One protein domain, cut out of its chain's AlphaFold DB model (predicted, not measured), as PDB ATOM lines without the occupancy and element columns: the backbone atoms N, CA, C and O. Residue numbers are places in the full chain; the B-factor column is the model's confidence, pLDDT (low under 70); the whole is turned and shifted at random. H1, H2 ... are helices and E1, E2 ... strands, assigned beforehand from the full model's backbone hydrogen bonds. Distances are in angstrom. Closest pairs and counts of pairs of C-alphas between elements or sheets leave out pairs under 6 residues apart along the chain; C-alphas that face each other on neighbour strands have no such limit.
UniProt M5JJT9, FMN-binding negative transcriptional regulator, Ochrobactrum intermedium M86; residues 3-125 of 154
ATOM      1  N   SER A   3     210.208 209.207 251.143       97.19
ATOM      2  CA  SER A   3     210.741 210.317 250.357       97.19
ATOM      3  C   SER A   3     210.321 211.653 250.974       97.19
ATOM      4  O   SER A   3     209.695 211.712 252.035       97.19
ATOM      5  N   HIS A   4     210.685 212.744 250.317       97.88
ATOM      6  CA  HIS A   4     210.322 214.092 250.709       97.88
ATOM      7  C   HIS A   4     210.125 214.984 249.482       97.88
ATOM      8  O   HIS A   4     210.653 214.719 248.403       97.88
ATOM      9  N   VAL A   5     209.367 216.059 249.662       97.75
ATOM     10  CA  VAL A   5     209.180 217.123 248.668       97.75
ATOM     11  C   VAL A   5     209.364 218.488 249.324       97.75
ATOM     12  O   VAL A   5     209.268 218.624 250.548       97.75
ATOM     13  N   ALA A   6     209.632 219.514 248.516       98.19
ATOM     14  CA  ALA A   6     209.609 220.891 248.996       98.19
ATOM     15  C   ALA A   6     208.204 221.243 249.510       98.19
ATOM     16  O   ALA A   6     207.210 220.920 248.861       98.19
ATOM     17  N   ALA A   7     208.120 221.941 250.643       97.50
ATOM     18  CA  ALA A   7     206.844 222.358 251.229       97.50
ATOM     19  C   ALA A   7     206.030 223.286 250.310       97.50
ATOM     20  O   ALA A   7     204.813 223.349 250.430       97.50
ATOM     21  N   SER A   8     206.697 223.978 249.382       97.38
ATOM     22  CA  SER A   8     206.078 224.837 248.370       97.38
ATOM     23  C   SER A   8     205.552 224.083 247.143       97.38
ATOM     24  O   SER A   8     205.097 224.724 246.205       97.38
ATOM     25  N   ASN A   9     205.693 222.756 247.079       97.62
ATOM     26  CA  ASN A   9     205.198 221.966 245.956       97.62
ATOM     27  C   ASN A   9     203.704 221.666 246.145       97.62
ATOM     28  O   ASN A   9     203.323 221.077 247.156       97.62
ATOM     29  N   ASP A  10     202.878 221.978 245.146       95.94
ATOM     30  CA  ASP A  10     201.429 221.723 245.159       95.94
ATOM     31  C   ASP A  10     201.072 220.242 245.393       95.94
ATOM     32  O   ASP A  10     200.003 219.917 245.916       95.94
ATOM     33  N   HIS A  11     201.993 219.318 245.090       94.00
ATOM     34  CA  HIS A  11     201.852 217.889 245.379       94.00
ATOM     35  C   HIS A  11     201.662 217.596 246.875       94.00
ATOM     36  O   HIS A  11     201.084 216.567 247.224       94.00
ATOM     37  N   VAL A  12     202.100 218.491 247.766       96.50
ATOM     38  CA  VAL A  12     201.918 218.359 249.219       96.50
ATOM     39  C   VAL A  12     200.444 218.210 249.584       96.50
ATOM     40  O   VAL A  12     200.114 217.389 250.439       96.50
ATOM     41  N   GLU A  13     199.544 218.933 248.918       94.81
ATOM     42  CA  GLU A  13     198.111 218.834 249.205       94.81
ATOM     43  C   GLU A  13     197.542 217.472 248.789       94.81
ATOM     44  O   GLU A  13     196.728 216.888 249.507       94.81
ATOM     45  N   PHE A  14     198.033 216.888 247.693       93.81
ATOM     46  CA  PHE A  14     197.664 215.525 247.295       93.81
ATOM     47  C   PHE A  14     198.209 214.471 248.265       93.81
ATOM     48  O   PHE A  14     197.488 213.539 248.623       93.81
ATOM     49  N   LEU A  15     199.444 214.643 248.746       95.44
ATOM     50  CA  LEU A  15     200.048 213.758 249.745       95.44
ATOM     51  C   LEU A  15     199.291 213.810 251.081       95.44
ATOM     52  O   LEU A  15     199.018 212.764 251.665       95.44
ATOM     53  N   LYS A  16     198.894 215.002 251.546       95.38
ATOM     54  CA  LYS A  16     198.101 215.184 252.778       95.38
ATOM     55  C   LYS A  16     196.725 214.535 252.700       95.38
ATOM     56  O   LYS A  16     196.229 214.049 253.712       95.38
ATOM     57  N   ARG A  17     196.108 214.516 251.514       96.19
ATOM     58  CA  ARG A  17     194.820 213.844 251.295       96.19
ATOM     59  C   ARG A  17     194.912 212.323 251.429       96.19
ATOM     60  O   ARG A  17     193.871 211.701 251.613       96.19
ATOM     61  N   GLY A  18     196.109 211.735 251.331       94.50
ATOM     62  CA  GLY A  18     196.311 210.295 251.501       94.50
ATOM     63  C   GLY A  18     195.512 209.470 250.493       94.50
ATOM     64  O   GLY A  18     194.794 208.552 250.876       94.50
ATOM     65  N   LEU A  19     195.582 209.835 249.210       94.69
ATOM     66  CA  LEU A  19     194.890 209.113 248.139       94.69
ATOM     67  C   LEU A  19     195.753 207.968 247.590       94.69
ATOM     68  O   LEU A  19     196.980 208.115 247.550       94.69
ATOM     69  N   PRO A  20     195.146 206.873 247.091       96.94
ATOM     70  CA  PRO A  20     195.875 205.835 246.370       96.94
ATOM     71  C   PRO A  20     196.757 206.446 245.281       96.94
ATOM     72  O   PRO A  20     196.290 207.213 244.440       96.94
ATOM     73  N   SER A  21     198.045 206.137 245.342       96.69
ATOM     74  CA  SER A  21     199.087 206.759 244.532       96.69
ATOM     75  C   SER A  21     199.997 205.701 243.919       96.69
ATOM     76  O   SER A  21     200.019 204.542 244.343       96.69
ATOM     77  N   ILE A  22     200.758 206.110 242.903       97.50
ATOM     78  CA  ILE A  22     201.736 205.259 242.225       97.50
ATOM     79  C   ILE A  22     203.068 206.005 242.173       97.50
ATOM     80  O   ILE A  22     203.127 207.139 241.703       97.50
ATOM     81  N   ALA A  23     204.139 205.357 242.625       97.00
ATOM     82  CA  ALA A  23     205.504 205.769 242.327       97.00
ATOM     83  C   ALA A  23     206.026 204.945 241.147       97.00
ATOM     84  O   ALA A  23     205.978 203.715 241.176       97.00
ATOM     85  N   ILE A  24     206.513 205.631 240.113       97.69
ATOM     86  CA  ILE A  24     207.045 205.016 238.896       97.69
ATOM     87  C   ILE A  24     208.563 205.161 238.923       97.69
ATOM     88  O   ILE A  24     209.084 206.275 238.921       97.69
ATOM     89  N   LEU A  25     209.264 204.032 238.959       96.81
ATOM     90  CA  LEU A  25     210.715 203.963 238.812       96.81
ATOM     91  C   LEU A  25     211.004 203.362 237.443       96.81
ATOM     92  O   LEU A  25     210.659 202.206 237.208       96.81
ATOM     93  N   MET A  26     211.592 204.141 236.543       95.50
ATOM     94  CA  MET A  26     211.839 203.737 235.160       95.50
ATOM     95  C   MET A  26     213.289 204.033 234.782       95.50
ATOM     96  O   MET A  26     213.829 205.069 235.176       95.50
ATOM     97  N   ASP A  27     213.915 203.123 234.041       91.94
ATOM     98  CA  ASP A  27     215.195 203.401 233.393       91.94
ATOM     99  C   ASP A  27     215.027 204.377 232.211       91.94
ATOM    100  O   ASP A  27     213.921 204.736 231.812       91.94
ATOM    101  N   ALA A  28     216.134 204.835 231.627       91.31
ATOM    102  CA  ALA A  28     216.061 205.664 230.421       91.31
ATOM    103  C   ALA A  28     215.565 204.879 229.185       91.31
ATOM    104  O   ALA A  28     215.109 205.479 228.211       91.31
ATOM    105  N   GLY A  29     215.662 203.547 229.222       94.38
ATOM    106  CA  GLY A  29     215.519 202.657 228.079       94.38
ATOM    107  C   GLY A  29     216.462 202.988 226.915       94.38
ATOM    108  O   GLY A  29     217.363 203.821 227.026       94.38
ATOM    109  N   HIS A  30     216.269 202.313 225.781       97.50
ATOM    110  CA  HIS A  30     216.960 202.616 224.521       97.50
ATOM    111  C   HIS A  30     216.190 202.046 223.327       97.50
ATOM    112  O   HIS A  30     215.521 201.013 223.433       97.50
ATOM    113  N   TYR A  31     216.321 202.693 222.171       97.69
ATOM    114  CA  TYR A  31     215.814 202.147 220.917       97.69
ATOM    115  C   TYR A  31     216.664 200.949 220.490       97.69
ATOM    116  O   TYR A  31     217.883 201.052 220.400       97.69
ATOM    117  N   VAL A  32     216.016 199.829 220.187       97.06
ATOM    118  CA  VAL A  32     216.649 198.622 219.659       97.06
ATOM    119  C   VAL A  32     216.245 198.465 218.202       97.06
ATOM    120  O   VAL A  32     215.068 198.276 217.877       97.06
ATOM    121  N   SER A  33     217.231 198.575 217.311       97.00
ATOM    122  CA  SER A  33     217.000 198.517 215.871       97.00
ATOM    123  C   SER A  33     217.073 197.087 215.353       97.00
ATOM    124  O   SER A  33     218.099 196.423 215.486       97.00
ATOM    125  N   SER A  34     216.056 196.656 214.608       95.81
ATOM    126  CA  SER A  34     216.113 195.379 213.884       95.81
ATOM    127  C   SER A  34     217.191 195.327 212.803       95.81
ATOM    128  O   SER A  34     217.515 194.251 212.305       95.81
ATOM    129  N   SER A  35     217.783 196.469 212.435       96.12
ATOM    130  CA  SER A  35     218.934 196.502 211.524       96.12
ATOM    131  C   SER A  35     220.173 195.798 212.092       96.12
ATOM    132  O   SER A  35     221.056 195.418 211.322       96.12
ATOM    133  N   TRP A  36     220.225 195.593 213.409       95.88
ATOM    134  CA  TRP A  36     221.300 194.891 214.106       95.88
ATOM    135  C   TRP A  36     221.201 193.373 213.968       95.88
ATOM    136  O   TRP A  36     222.212 192.681 214.063       95.88
ATOM    137  N   TYR A  37     219.996 192.860 213.728       94.69
ATOM    138  CA  TYR A  37     219.720 191.432 213.707       94.69
ATOM    139  C   TYR A  37     220.252 190.752 212.439       94.69
ATOM    140  O   TYR A  37     220.289 191.380 211.361       94.69
ATOM    141  N   PRO A  38     220.638 189.464 212.531       92.06
ATOM    142  CA  PRO A  38     220.981 188.659 211.367       92.06
ATOM    143  C   PRO A  38     219.860 188.671 210.320       92.06
ATOM    144  O   PRO A  38     218.678 188.587 210.640       92.06
ATOM    145  N   GLY A  39     220.241 188.785 209.047       88.50
ATOM    146  CA  GLY A  39     219.302 188.797 207.921       88.50
ATOM    147  C   GLY A  39     218.827 187.416 207.458       88.50
ATOM    148  O   GLY A  39     217.996 187.360 206.565       88.50
ATOM    149  N   CYS A  40     219.369 186.328 208.015       74.50
ATOM    150  CA  CYS A  40     219.099 184.946 207.608       74.50
ATOM    151  C   CYS A  40     218.482 184.154 208.783       74.50
ATOM    152  O   CYS A  40     219.024 184.249 209.887       74.50
ATOM    153  N   PRO A  41     217.405 183.362 208.582       75.38
ATOM    154  CA  PRO A  41     216.648 183.219 207.330       75.38
ATOM    155  C   PRO A  41     215.921 184.513 206.936       75.38
ATOM    156  O   PRO A  41     215.934 184.879 205.769       75.38
ATOM    157  N   GLU A  42     215.418 185.258 207.919       87.06
ATOM    158  CA  GLU A  42     214.897 186.617 207.768       87.06
ATOM    159  C   GLU A  42     214.904 187.351 209.114       87.06
ATOM    160  O   GLU A  42     215.051 186.738 210.182       87.06
ATOM    161  N   ARG A  43     214.764 188.678 209.064       87.50
ATOM    162  CA  ARG A  43     214.518 189.510 210.249       87.50
ATOM    163  C   ARG A  43     213.027 189.484 210.553       87.50
ATOM    164  O   ARG A  43     212.262 190.086 209.810       87.50
ATOM    165  N   ASP A  44     212.657 188.814 211.637       85.81
ATOM    166  CA  ASP A  44     211.255 188.673 212.063       85.81
ATOM    167  C   ASP A  44     210.912 189.579 213.267       85.81
ATOM    168  O   ASP A  44     209.779 190.012 213.451       85.81
ATOM    169  N   SER A  45     211.914 189.986 214.050       90.44
ATOM    170  CA  SER A  45     211.722 190.912 215.171       90.44
ATOM    171  C   SER A  45     211.602 192.365 214.699       90.44
ATOM    172  O   SER A  45     212.497 192.892 214.029       90.44
ATOM    173  N   ALA A  46     210.532 193.055 215.098       92.88
ATOM    174  CA  ALA A  46     210.311 194.476 214.814       92.88
ATOM    175  C   ALA A  46     211.179 195.400 215.702       92.88
ATOM    176  O   ALA A  46     211.532 195.028 216.824       92.88
ATOM    177  N   PRO A  47     211.519 196.621 215.239       95.75
ATOM    178  CA  PRO A  47     212.272 197.565 216.056       95.75
ATOM    179  C   PRO A  47     211.425 198.037 217.238       95.75
ATOM    180  O   PRO A  47     210.206 198.179 217.127       95.75
ATOM    181  N   THR A  48     212.059 198.304 218.377       96.00
ATOM    182  CA  THR A  48     211.330 198.528 219.633       96.00
ATOM    183  C   THR A  48     212.070 199.464 220.582       96.00
ATOM    184  O   THR A  48     213.220 199.825 220.347       96.00
ATOM    185  N   TRP A  49     211.406 199.867 221.665       97.00
ATOM    186  CA  TRP A  49     212.050 200.533 222.796       97.00
ATOM    187  C   TRP A  49     212.193 199.528 223.934       97.00
ATOM    188  O   TRP A  49     211.180 199.035 224.445       97.00
ATOM    189  N   SER A  50     213.431 199.215 224.308       96.94
ATOM    190  CA  SER A  50     213.710 198.347 225.450       96.94
ATOM    191  C   SER A  50     213.827 199.184 226.714       96.94
ATOM    192  O   SER A  50     214.507 200.205 226.714       96.94
ATOM    193  N   PHE A  51     213.137 198.773 227.775       96.94
ATOM    194  CA  PHE A  51     213.089 199.500 229.044       96.94
ATOM    195  C   PHE A  51     212.730 198.584 230.212       96.94
ATOM    196  O   PHE A  51     212.217 197.467 230.043       96.94
ATOM    197  N   MET A  52     212.946 199.109 231.412       97.62
ATOM    198  CA  MET A  52     212.599 198.479 232.678       97.62
ATOM    199  C   MET A  52     211.848 199.477 233.551       97.62
ATOM    200  O   MET A  52     212.271 200.621 233.716       97.62
ATOM    201  N   VAL A  53     210.721 199.048 234.116       97.94
ATOM    202  CA  VAL A  53     209.883 199.901 234.963       97.94
ATOM    203  C   VAL A  53     209.300 199.123 236.136       97.94
ATOM    204  O   VAL A  53     208.914 197.960 235.993       97.94
ATOM    205  N   ALA A  54     209.202 199.783 237.286       97.94
ATOM    206  CA  ALA A  54     208.431 199.345 238.437       97.94
ATOM    207  C   ALA A  54     207.355 200.387 238.771       97.94
ATOM    208  O   ALA A  54     207.660 201.556 239.019       97.94
ATOM    209  N   HIS A  55     206.097 199.955 238.803       98.38
ATOM    210  CA  HIS A  55     204.977 200.708 239.356       98.38
ATOM    211  C   HIS A  55     204.730 200.235 240.785       98.38
ATOM    212  O   HIS A  55     204.402 199.073 241.029       98.38
ATOM    213  N   ILE A  56     204.906 201.137 241.742       98.25
ATOM    214  CA  ILE A  56     204.741 200.862 243.166       98.25
ATOM    215  C   ILE A  56     203.483 201.579 243.628       98.25
ATOM    216  O   ILE A  56     203.455 202.805 243.704       98.25
ATOM    217  N   HIS A  57     202.451 200.810 243.944       98.44
ATOM    218  CA  HIS A  57     201.185 201.314 244.451       98.44
ATOM    219  C   HIS A  57     201.227 201.418 245.971       98.44
ATOM    220  O   HIS A  57     201.732 200.523 246.659       98.44
ATOM    221  N   GLY A  58     200.644 202.490 246.488       97.81
ATOM    222  CA  GLY A  58     200.426 202.652 247.912       97.81
ATOM    223  C   GLY A  58     199.712 203.948 248.251       97.81
ATOM    224  O   GLY A  58     199.536 204.830 247.409       97.81
ATOM    225  N   THR A  59     199.337 204.074 249.514       97.94
ATOM    226  CA  THR A  59     198.696 205.278 250.041       97.94
ATOM    227  C   THR A  59     199.694 206.085 250.878       97.94
ATOM    228  O   THR A  59     200.159 205.586 251.909       97.94
ATOM    229  N   PRO A  60     200.074 207.310 250.467       97.50
ATOM    230  CA  PRO A  60     201.080 208.090 251.165       97.50
ATOM    231  C   PRO A  60     200.558 208.623 252.504       97.50
ATOM    232  O   PRO A  60     199.377 208.935 252.660       97.50
ATOM    233  N   LYS A  61     201.467 208.765 253.466       97.50
ATOM    234  CA  LYS A  61     201.233 209.353 254.785       97.50
ATOM    235  C   LYS A  61     202.334 210.354 255.085       97.50
ATOM    236  O   LYS A  61     203.515 210.055 254.909       97.50
ATOM    237  N   ILE A  62     201.945 211.538 255.546       98.00
ATOM    238  CA  ILE A  62     202.895 212.577 255.944       98.00
ATOM    239  C   ILE A  62     203.670 212.112 257.176       98.00
ATOM    240  O   ILE A  62     203.092 211.611 258.142       98.00
ATOM    241  N   LEU A  63     204.985 212.286 257.133       98.31
ATOM    242  CA  LEU A  63     205.864 212.000 258.254       98.31
ATOM    243  C   LEU A  63     205.867 213.149 259.259       98.31
ATOM    244  O   LEU A  63     205.695 214.316 258.911       98.31
ATOM    245  N   SER A  64     206.157 212.819 260.517       97.81
ATOM    246  CA  SER A  64     206.535 213.835 261.498       97.81
ATOM    247  C   SER A  64     207.861 214.499 261.111       97.81
ATOM    248  O   SER A  64     208.659 213.943 260.348       97.81
ATOM    249  N   GLU A  65     208.141 215.670 261.682       96.50
ATOM    250  CA  GLU A  65     209.422 216.359 261.479       96.50
ATOM    251  C   GLU A  65     210.613 215.469 261.881       96.50
ATOM    252  O   GLU A  65     211.573 215.340 261.124       96.50
ATOM    253  N   GLY A  66     210.515 214.760 263.013       97.38
ATOM    254  CA  GLY A  66     211.561 213.840 263.472       97.38
ATOM    255  C   GLY A  66     211.779 212.646 262.535       97.38
ATOM    256  O   GLY A  66     212.921 212.285 262.246       97.38
ATOM    257  N   ALA A  67     210.704 212.053 262.004       98.12
ATOM    258  CA  ALA A  67     210.815 210.975 261.020       98.12
ATOM    259  C   ALA A  67     211.377 211.481 259.680       98.12
ATOM    260  O   ALA A  67     212.197 210.803 259.060       98.12
ATOM    261  N   THR A  68     211.017 212.701 259.277       98.25
ATOM    262  CA  THR A  68     211.584 213.379 258.103       98.25
ATOM    263  C   THR A  68     213.083 213.621 258.282       98.25
ATOM    264  O   THR A  68     213.876 213.282 257.406       98.25
ATOM    265  N   ALA A  69     213.504 214.128 259.443       97.31
ATOM    266  CA  ALA A  69     214.912 214.337 259.768       97.31
ATOM    267  C   ALA A  69     215.709 213.028 259.738       97.31
ATOM    268  O   ALA A  69     216.812 212.989 259.184       97.31
ATOM    269  N   LYS A  70     215.150 211.943 260.287       97.44
ATOM    270  CA  LYS A  70     215.756 210.607 260.225       97.44
ATOM    271  C   LYS A  70     215.929 210.140 258.776       97.44
ATOM    272  O   LYS A  70     217.031 209.740 258.408       97.44
ATOM    273  N   HIS A  71     214.887 210.256 257.951       97.75
ATOM    274  CA  HIS A  71     214.948 209.907 256.529       97.75
ATOM    275  C   HIS A  71     216.050 210.680 255.788       97.75
ATOM    276  O   HIS A  71     216.828 210.077 255.054       97.75
ATOM    277  N   LEU A  72     216.169 211.993 256.013       97.69
ATOM    278  CA  LEU A  72     217.215 212.810 255.387       97.69
ATOM    279  C   LEU A  72     218.626 212.352 255.783       97.69
ATOM    280  O   LEU A  72     219.511 212.297 254.931       97.69
ATOM    281  N   HIS A  73     218.848 211.985 257.048       96.50
ATOM    282  CA  HIS A  73     220.135 211.435 257.487       96.50
ATOM    283  C   HIS A  73     220.454 210.099 256.813       96.50
ATOM    284  O   HIS A  73     221.583 209.889 256.369       96.50
ATOM    285  N   GLU A  74     219.476 209.196 256.735       96.94
ATOM    286  CA  GLU A  74     219.635 207.896 256.080       96.94
ATOM    287  C   GLU A  74     219.917 208.055 254.584       96.94
ATOM    288  O   GLU A  74     220.814 207.392 254.060       96.94
ATOM    289  N   LEU A  75     219.220 208.981 253.917       97.25
ATOM    290  CA  LEU A  75     219.432 209.299 252.509       97.25
ATOM    291  C   LEU A  75     220.835 209.860 252.266       97.25
ATOM    292  O   LEU A  75     221.542 209.351 251.403       97.25
ATOM    293  N   VAL A  76     221.278 210.852 253.046       97.25
ATOM    294  CA  VAL A  76     222.640 211.400 252.927       97.25
ATOM    295  C   VAL A  76     223.679 210.307 253.155       97.25
ATOM    296  O   VAL A  76     224.573 210.130 252.334       97.25
ATOM    297  N   LYS A  77     223.532 209.501 254.213       96.25
ATOM    298  CA  LYS A  77     224.442 208.381 254.487       96.25
ATOM    299  C   LYS A  77     224.500 207.386 253.325       96.25
ATOM    300  O   LYS A  77     225.568 206.846 253.048       96.25
ATOM    301  N   HIS A  78     223.368 207.115 252.679       96.56
ATOM    302  CA  HIS A  78     223.302 206.230 251.521       96.56
ATOM    303  C   HIS A  78     224.013 206.833 250.302       96.56
ATOM    304  O   HIS A  78     224.851 206.163 249.705       96.56
ATOM    305  N   MET A  79     223.721 208.094 249.970       97.25
ATOM    306  CA  MET A  79     224.228 208.770 248.768       97.25
ATOM    307  C   MET A  79     225.710 209.165 248.856       97.25
ATOM    308  O   MET A  79     226.392 209.229 247.835       97.25
ATOM    309  N   GLU A  80     226.219 209.417 250.063       97.88
ATOM    310  CA  GLU A  80     227.626 209.764 250.305       97.88
ATOM    311  C   GLU A  80     228.516 208.528 250.516       97.88
ATOM    312  O   GLU A  80     229.740 208.641 250.616       97.88
ATOM    313  N   LYS A  81     227.934 207.322 250.578       97.00
ATOM    314  CA  LYS A  81     228.683 206.079 250.793       97.00
ATOM    315  C   LYS A  81     229.720 205.869 249.680       97.00
ATOM    316  O   LYS A  81     229.373 205.808 248.507       97.00
ATOM    317  N   GLY A  82     230.979 205.662 250.071       96.50
ATOM    318  CA  GLY A  82     232.072 205.315 249.152       96.50
ATOM    319  C   GLY A  82     232.772 206.503 248.489       96.50
ATOM    320  O   GLY A  82     233.628 206.282 247.641       96.50
ATOM    321  N   ARG A  83     232.437 207.744 248.863       96.88
ATOM    322  CA  ARG A  83     233.176 208.939 248.428       96.88
ATOM    323  C   ARG A  83     234.419 209.159 249.290       96.88
ATOM    324  O   ARG A  83     234.388 208.866 250.481       96.88
ATOM    325  N   ASP A  84     235.465 209.740 248.702       96.06
ATOM    326  CA  ASP A  84     236.747 209.995 249.383       96.06
ATOM    327  C   ASP A  84     236.621 210.967 250.569       96.06
ATOM    328  O   ASP A  84     237.316 210.828 251.573       96.06
ATOM    329  N   ASN A  85     235.697 211.926 250.484       94.94
ATOM    330  CA  ASN A  85     235.349 212.842 251.569       94.94
ATOM    331  C   ASN A  85     233.816 212.939 251.677       94.94
ATOM    332  O   ASN A  85     233.220 213.834 251.072       94.94
ATOM    333  N   PRO A  86     233.159 211.979 252.354       96.25
ATOM    334  CA  PRO A  86     231.707 211.896 252.378       96.25
ATOM    335  C   PRO A  86     231.132 213.031 253.220       96.25
ATOM    336  O   PRO A  86     231.458 213.161 254.405       96.25
ATOM    337  N   TRP A  87     230.242 213.816 252.619       97.19
ATOM    338  CA  TRP A  87     229.598 214.922 253.311       97.19
ATOM    339  C   TRP A  87     228.703 214.402 254.445       97.19
ATOM    340  O   TRP A  87     227.971 213.420 254.298       97.19
ATOM    341  N   GLN A  88     228.739 215.051 255.606       94.00
ATOM    342  CA  GLN A  88     227.935 214.675 256.768       94.00
ATOM    343  C   GLN A  88     226.934 215.765 257.127       94.00
ATOM    344  O   GLN A  88     227.255 216.948 257.127       94.00
ATOM    345  N   MET A  89     225.744 215.360 257.587       93.38
ATOM    346  CA  MET A  89     224.681 216.301 257.969       93.38
ATOM    347  C   MET A  89     225.133 217.361 258.994       93.38
ATOM    348  O   MET A  89     224.677 218.501 258.956       93.38
ATOM    349  N   LYS A  90     226.080 217.014 259.878       92.06
ATOM    350  CA  LYS A  90     226.661 217.931 260.875       92.06
ATOM    351  C   LYS A  90     227.418 219.124 260.268       92.06
ATOM    352  O   LYS A  90     227.575 220.139 260.937       92.06
ATOM    353  N   GLU A  91     227.868 219.025 259.016       96.25
ATOM    354  CA  GLU A  91     228.563 220.107 258.302       96.25
ATOM    355  C   GLU A  91     227.641 221.285 257.961       96.25
ATOM    356  O   GLU A  91     228.118 222.363 257.619       96.25
ATOM    357  N   LEU A  92     226.320 221.131 258.120       95.25
ATOM    358  CA  LEU A  92     225.374 222.248 258.053       95.25
ATOM    359  C   LEU A  92     225.584 223.295 259.161       95.25
ATOM    360  O   LEU A  92     225.032 224.393 259.063       95.25
ATOM    361  N   GLY A  93     226.350 222.959 260.203       94.94
ATOM    362  CA  GLY A  93     226.528 223.786 261.387       94.94
ATOM    363  C   GLY A  93     225.293 223.807 262.303       94.94
ATOM    364  O   GLY A  93     224.257 223.208 261.989       94.94
ATOM    365  N   PRO A  94     225.387 224.484 263.461       94.06
ATOM    366  CA  PRO A  94     224.296 224.555 264.433       94.06
ATOM    367  C   PRO A  94     223.005 225.127 263.823       94.06
ATOM    368  O   PRO A  94     223.031 226.183 263.191       94.06
ATOM    369  N   GLY A  95     221.870 224.442 264.005       92.56
ATOM    370  CA  GLY A  95     220.562 224.892 263.501       92.56
ATOM    371  C   GLY A  95     220.357 224.726 261.985       92.56
ATOM    372  O   GLY A  95     219.326 225.137 261.435       92.56
ATOM    373  N   GLY A  96     221.355 224.196 261.272       94.38
ATOM    374  CA  GLY A  96     221.362 224.173 259.817       94.38
ATOM    375  C   GLY A  96     220.313 223.232 259.220       94.38
ATOM    376  O   GLY A  96     219.694 223.583 258.212       94.38
ATOM    377  N   LEU A  97     220.071 222.081 259.855       94.06
ATOM    378  CA  LEU A  97     219.032 221.137 259.439       94.06
ATOM    379  C   LEU A  97     217.638 221.660 259.802       94.06
ATOM    380  O   LEU A  97     216.741 221.644 258.965       94.06
ATOM    381  N   GLU A  98     217.470 222.198 261.005       94.12
ATOM    382  CA  GLU A  98     216.212 222.711 261.553       94.12
ATOM    383  C   GLU A  98     215.631 223.828 260.680       94.12
ATOM    384  O   GLU A  98     214.430 223.872 260.412       94.12
ATOM    385  N   ARG A  99     216.486 224.717 260.157       94.75
ATOM    386  CA  ARG A  99     216.070 225.761 259.207       94.75
ATOM    387  C   ARG A  99     215.543 225.183 257.890       94.75
ATOM    388  O   ARG A  99     214.671 225.787 257.269       94.75
ATOM    389  N   ARG A 100     216.082 224.047 257.441       95.00
ATOM    390  CA  ARG A 100     215.684 223.393 256.185       95.00
ATOM    391  C   ARG A 100     214.448 222.529 256.356       95.00
ATOM    392  O   ARG A 100     213.591 222.567 255.481       95.00
ATOM    393  N   LEU A 101     214.333 221.822 257.479       96.25
ATOM    394  CA  LEU A 101     213.202 220.947 257.792       96.25
ATOM    395  C   LEU A 101     211.857 221.669 257.688       96.25
ATOM    396  O   LEU A 101     210.916 221.102 257.150       96.25
ATOM    397  N   ARG A 102     211.789 222.948 258.076       95.38
ATOM    398  CA  ARG A 102     210.576 223.781 257.933       95.38
ATOM    399  C   ARG A 102     210.050 223.890 256.497       95.38
ATOM    400  O   ARG A 102     208.878 224.186 256.307       95.38
ATOM    401  N   ASN A 103     210.910 223.667 255.505       97.44
ATOM    402  CA  ASN A 103     210.587 223.760 254.082       97.44
ATOM    403  C   ASN A 103     210.544 222.386 253.394       97.44
ATOM    404  O   ASN A 103     210.525 222.320 252.163       97.44
ATOM    405  N   ILE A 104     210.555 221.292 254.160       98.12
ATOM    406  CA  ILE A 104     210.578 219.921 253.649       98.12
ATOM    407  C   ILE A 104     209.394 219.161 254.240       98.12
ATOM    408  O   ILE A 104     209.220 219.098 255.452       98.12
ATOM    409  N   VAL A 105     208.606 218.532 253.373       98.31
ATOM    410  CA  VAL A 105     207.528 217.628 253.777       98.31
ATOM    411  C   VAL A 105     207.972 216.205 253.470       98.31
ATOM    412  O   VAL A 105     208.069 215.815 252.305       98.31
ATOM    413  N   GLY A 106     208.272 215.436 254.517       98.31
ATOM    414  CA  GLY A 106     208.523 214.003 254.404       98.31
ATOM    415  C   GLY A 106     207.220 213.221 254.289       98.31
ATOM    416  O   GLY A 106     206.203 213.585 254.881       98.31
ATOM    417  N   TYR A 107     207.252 212.120 253.551       98.25
ATOM    418  CA  TYR A 107     206.147 211.176 253.484       98.25
ATOM    419  C   TYR A 107     206.669 209.745 253.358       98.25
ATOM    420  O   TYR A 107     207.720 209.478 252.770       98.25
ATOM    421  N   GLU A 108     205.906 208.808 253.898       98.00
ATOM    422  CA  GLU A 108     206.049 207.394 253.592       98.00
ATOM    423  C   GLU A 108     204.907 206.946 252.689       98.00
ATOM    424  O   GLU A 108     203.790 207.438 252.780       98.00
ATOM    425  N   MET A 109     205.183 205.992 251.815       97.88
ATOM    426  CA  MET A 109     204.185 205.282 251.031       97.88
ATOM    427  C   MET A 109     204.420 203.787 251.257       97.88
ATOM    428  O   MET A 109     205.357 203.222 250.668       97.88
ATOM    429  N   PRO A 110     203.670 203.151 252.175       97.50
ATOM    430  CA  PRO A 110     203.688 201.704 252.343       97.50
ATOM    431  C   PRO A 110     203.383 201.022 251.009       97.50
ATOM    432  O   PRO A 110     202.522 201.479 250.261       97.50
ATOM    433  N   ILE A 111     204.126 199.965 250.686       97.81
ATOM    434  CA  ILE A 111     203.954 199.257 249.414       97.81
ATOM    435  C   ILE A 111     202.763 198.314 249.567       97.81
ATOM    436  O   ILE A 111     202.822 197.376 250.355       97.81
ATOM    437  N   GLU A 112     201.704 198.570 248.811       98.25
ATOM    438  CA  GLU A 112     200.504 197.728 248.769       98.25
ATOM    439  C   GLU A 112     200.586 196.720 247.620       98.25
ATOM    440  O   GLU A 112     200.225 195.554 247.767       98.25
ATOM    441  N   LYS A 113     201.099 197.163 246.469       97.94
ATOM    442  CA  LYS A 113     201.290 196.341 245.273       97.94
ATOM    443  C   LYS A 113     202.483 196.858 244.479       97.94
ATOM    444  O   LYS A 113     202.710 198.063 244.406       97.94
ATOM    445  N   MET A 114     203.228 195.950 243.861       98.06
ATOM    446  CA  MET A 114     204.312 196.290 242.945       98.06
ATOM    447  C   MET A 114     204.128 195.532 241.634       98.06
ATOM    448  O   MET A 114     203.981 194.312 241.637       98.06
ATOM    449  N   GLU A 115     204.149 196.257 240.523       98.06
ATOM    450  CA  GLU A 115     204.127 195.703 239.173       98.06
ATOM    451  C   GLU A 115     205.447 196.039 238.492       98.06
ATOM    452  O   GLU A 115     205.846 197.199 238.452       98.06
ATOM    453  N   VAL A 116     206.137 195.031 237.965       97.00
ATOM    454  CA  VAL A 116     207.436 195.218 237.311       97.00
ATOM    455  C   VAL A 116     207.344 194.721 235.881       97.00
ATOM    456  O   VAL A 116     206.841 193.624 235.626       97.00
ATOM    457  N   LYS A 117     207.854 195.515 234.940       95.81
ATOM    458  CA  LYS A 117     207.946 195.141 233.533       95.81
ATOM    459  C   LYS A 117     209.376 195.295 233.047       95.81
ATOM    460  O   LYS A 117     209.956 196.372 233.100       95.81
ATOM    461  N   PHE A 118     209.884 194.201 232.495       96.75
ATOM    462  CA  PHE A 118     211.072 194.174 231.659       96.75
ATOM    463  C   PHE A 118     210.584 194.003 230.222       96.75
ATOM    464  O   PHE A 118     209.958 192.987 229.906       96.75
ATOM    465  N   LYS A 119     210.801 194.996 229.363       95.94
ATOM    466  CA  LYS A 119     210.584 194.875 227.919       95.94
ATOM    467  C   LYS A 119     211.964 194.854 227.283       95.94
ATOM    468  O   LYS A 119     212.509 195.904 226.986       95.94
ATOM    469  N   LEU A 120     212.539 193.663 227.175       96.38
ATOM    470  CA  LEU A 120     213.937 193.464 226.789       96.38
ATOM    471  C   LEU A 120     214.094 192.535 225.573       96.38
ATOM    472  O   LEU A 120     215.215 192.278 225.165       96.38
ATOM    473  N   GLY A 121     212.989 192.055 224.992       94.12
ATOM    474  CA  GLY A 121     213.005 191.107 223.871       94.12
ATOM    475  C   GLY A 121     213.096 189.644 224.319       94.12
ATOM    476  O   GLY A 121     213.655 188.810 223.623       94.12
ATOM    477  N   GLN A 122     212.549 189.316 225.492       93.69
ATOM    478  CA  GLN A 122     212.657 187.977 226.089       93.69
ATOM    479  C   GLN A 122     211.974 186.866 225.278       93.69
ATOM    480  O   GLN A 122     212.300 185.694 225.467       93.69
ATOM    481  N   ASP A 123     211.040 187.247 224.408       91.81
ATOM    482  CA  ASP A 123     210.296 186.352 223.519       91.81
ATOM    483  C   ASP A 123     210.904 186.296 222.101       91.81
ATOM    484  O   ASP A 123     210.416 185.555 221.251       91.81
ATOM    485  N   GLU A 124     211.963 187.070 221.839       92.31
ATOM    486  CA  GLU A 124     212.651 187.127 220.546       92.31
ATOM    487  C   GLU A 124     213.700 186.011 220.412       92.31
ATOM    488  O   GLU A 124     214.089 185.350 221.379       92.31
ATOM    489  N   ARG A 125     214.208 185.803 219.192       93.06
ATOM    490  CA  ARG A 125     215.204 184.758 218.919       93.06
ATOM    491  C   ARG A 125     216.535 185.067 219.612       93.06
ATOM    492  O   ARG A 125     217.018 186.199 219.590       93.06
TER     493      ARG A 125
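AT A GLANCE: This is residues 3 to 125 of the 154 residues of the protein "FMN-binding negative transcriptional regulator" of Ochrobactrum intermedium M86 (UniProt M5JJT9). A long, twisted arm of strands, E2 and E3 on one side of E4 and E6 on the other, runs out from a head in which the two-stranded sheet of E1 and E5 lies between helices H1 and H2. H4 packs on the first turns of H2, H3 lies near both, and the long link of residues 33 to 47 makes the far tip of the arm. The printed part has 123 residues, with four named helices and six named strands in the order E1 H1 E2 E3 E4 H2 H3 H4 E5 E6; the class is mixed, helices and strands, and both sheets are antiparallel. The whole is extended, with a radius of gyration of the C-alphas of 21.4 A, and flat, spanning 70 by 42 by 23 A.

IN THESE COORDINATES: E1 is residues 3 to 6, beginning at C-alpha 3 at (210.741, 210.317, 250.357). H1 is residues 11 to 17, E2 residues 21 to 26, 16.1 A long, and E3 residues 30 to 32. E4, residues 48 to 58, is 30.6 A from first to last C-alpha and begins at (211.330, 198.528, 219.633). H2, residues 65 to 79, is 20.9 A long. H3 is residues 89 to 92, H4 residues 96 to 101 and E5 residues 104 to 108. E6, residues 113 to 119, is 19.7 A long and ends at C-alpha 119 at (210.584, 194.875, 227.919).

HOW THE PARTS SIT: The branched sheet has E4 as neighbour of E2, E3 and E6, each antiparallel to it. E2, beside residues 52 to 58, and E3, beside residues 48 to 50, lie on one side of E4, and E6 on the other side. N 23 and O 56 are 2.9 A apart, N 30 and O 50 2.9 A, and N 55 and O 115 2.8 A, within hydrogen-bond range. E3 and E4 form a hairpin. None of the four helices is on this sheet. E1 and E5 are antiparallel at 152 degrees, with N 5 and O 105 3.0 A apart. Residues 61 to 62 also pair, antiparallel, with residues 107 to 108 of E5. The closest C-alphas of H2 and E5, those of Thr 68 and Gly 106, are 4.8 A apart; those of H1 and E5, Val 12 and Val 105, are 7.3 A apart. H1 and H2 are apart. H2 touches H4 with residues 65 to 69 alone, closest at the C-alphas of Glu 65 and Leu 101, 7.0 A, at a steep tilt of 66 degrees, opposite ways. H3 is close to H2 but not clearly touching it, with the C-alphas of His 73 and Met 89 closest at 6.7 A. Every O i to N i+4 pair is within hydrogen-bond range in H1 and H2, and 1 of 2 in H4; H3 is too short for such a pair, and its 1 O i to N i+3 pair is within range.

THE WHOLE: The two C-alphas farthest apart, those of Pro 41 and Pro 94, are 70.9 A apart. The printed part has no cut, and the one long link is E3 to E4, 15 residues. The mean pLDDT of the printed part is 95.6, and no printed residue is under 70.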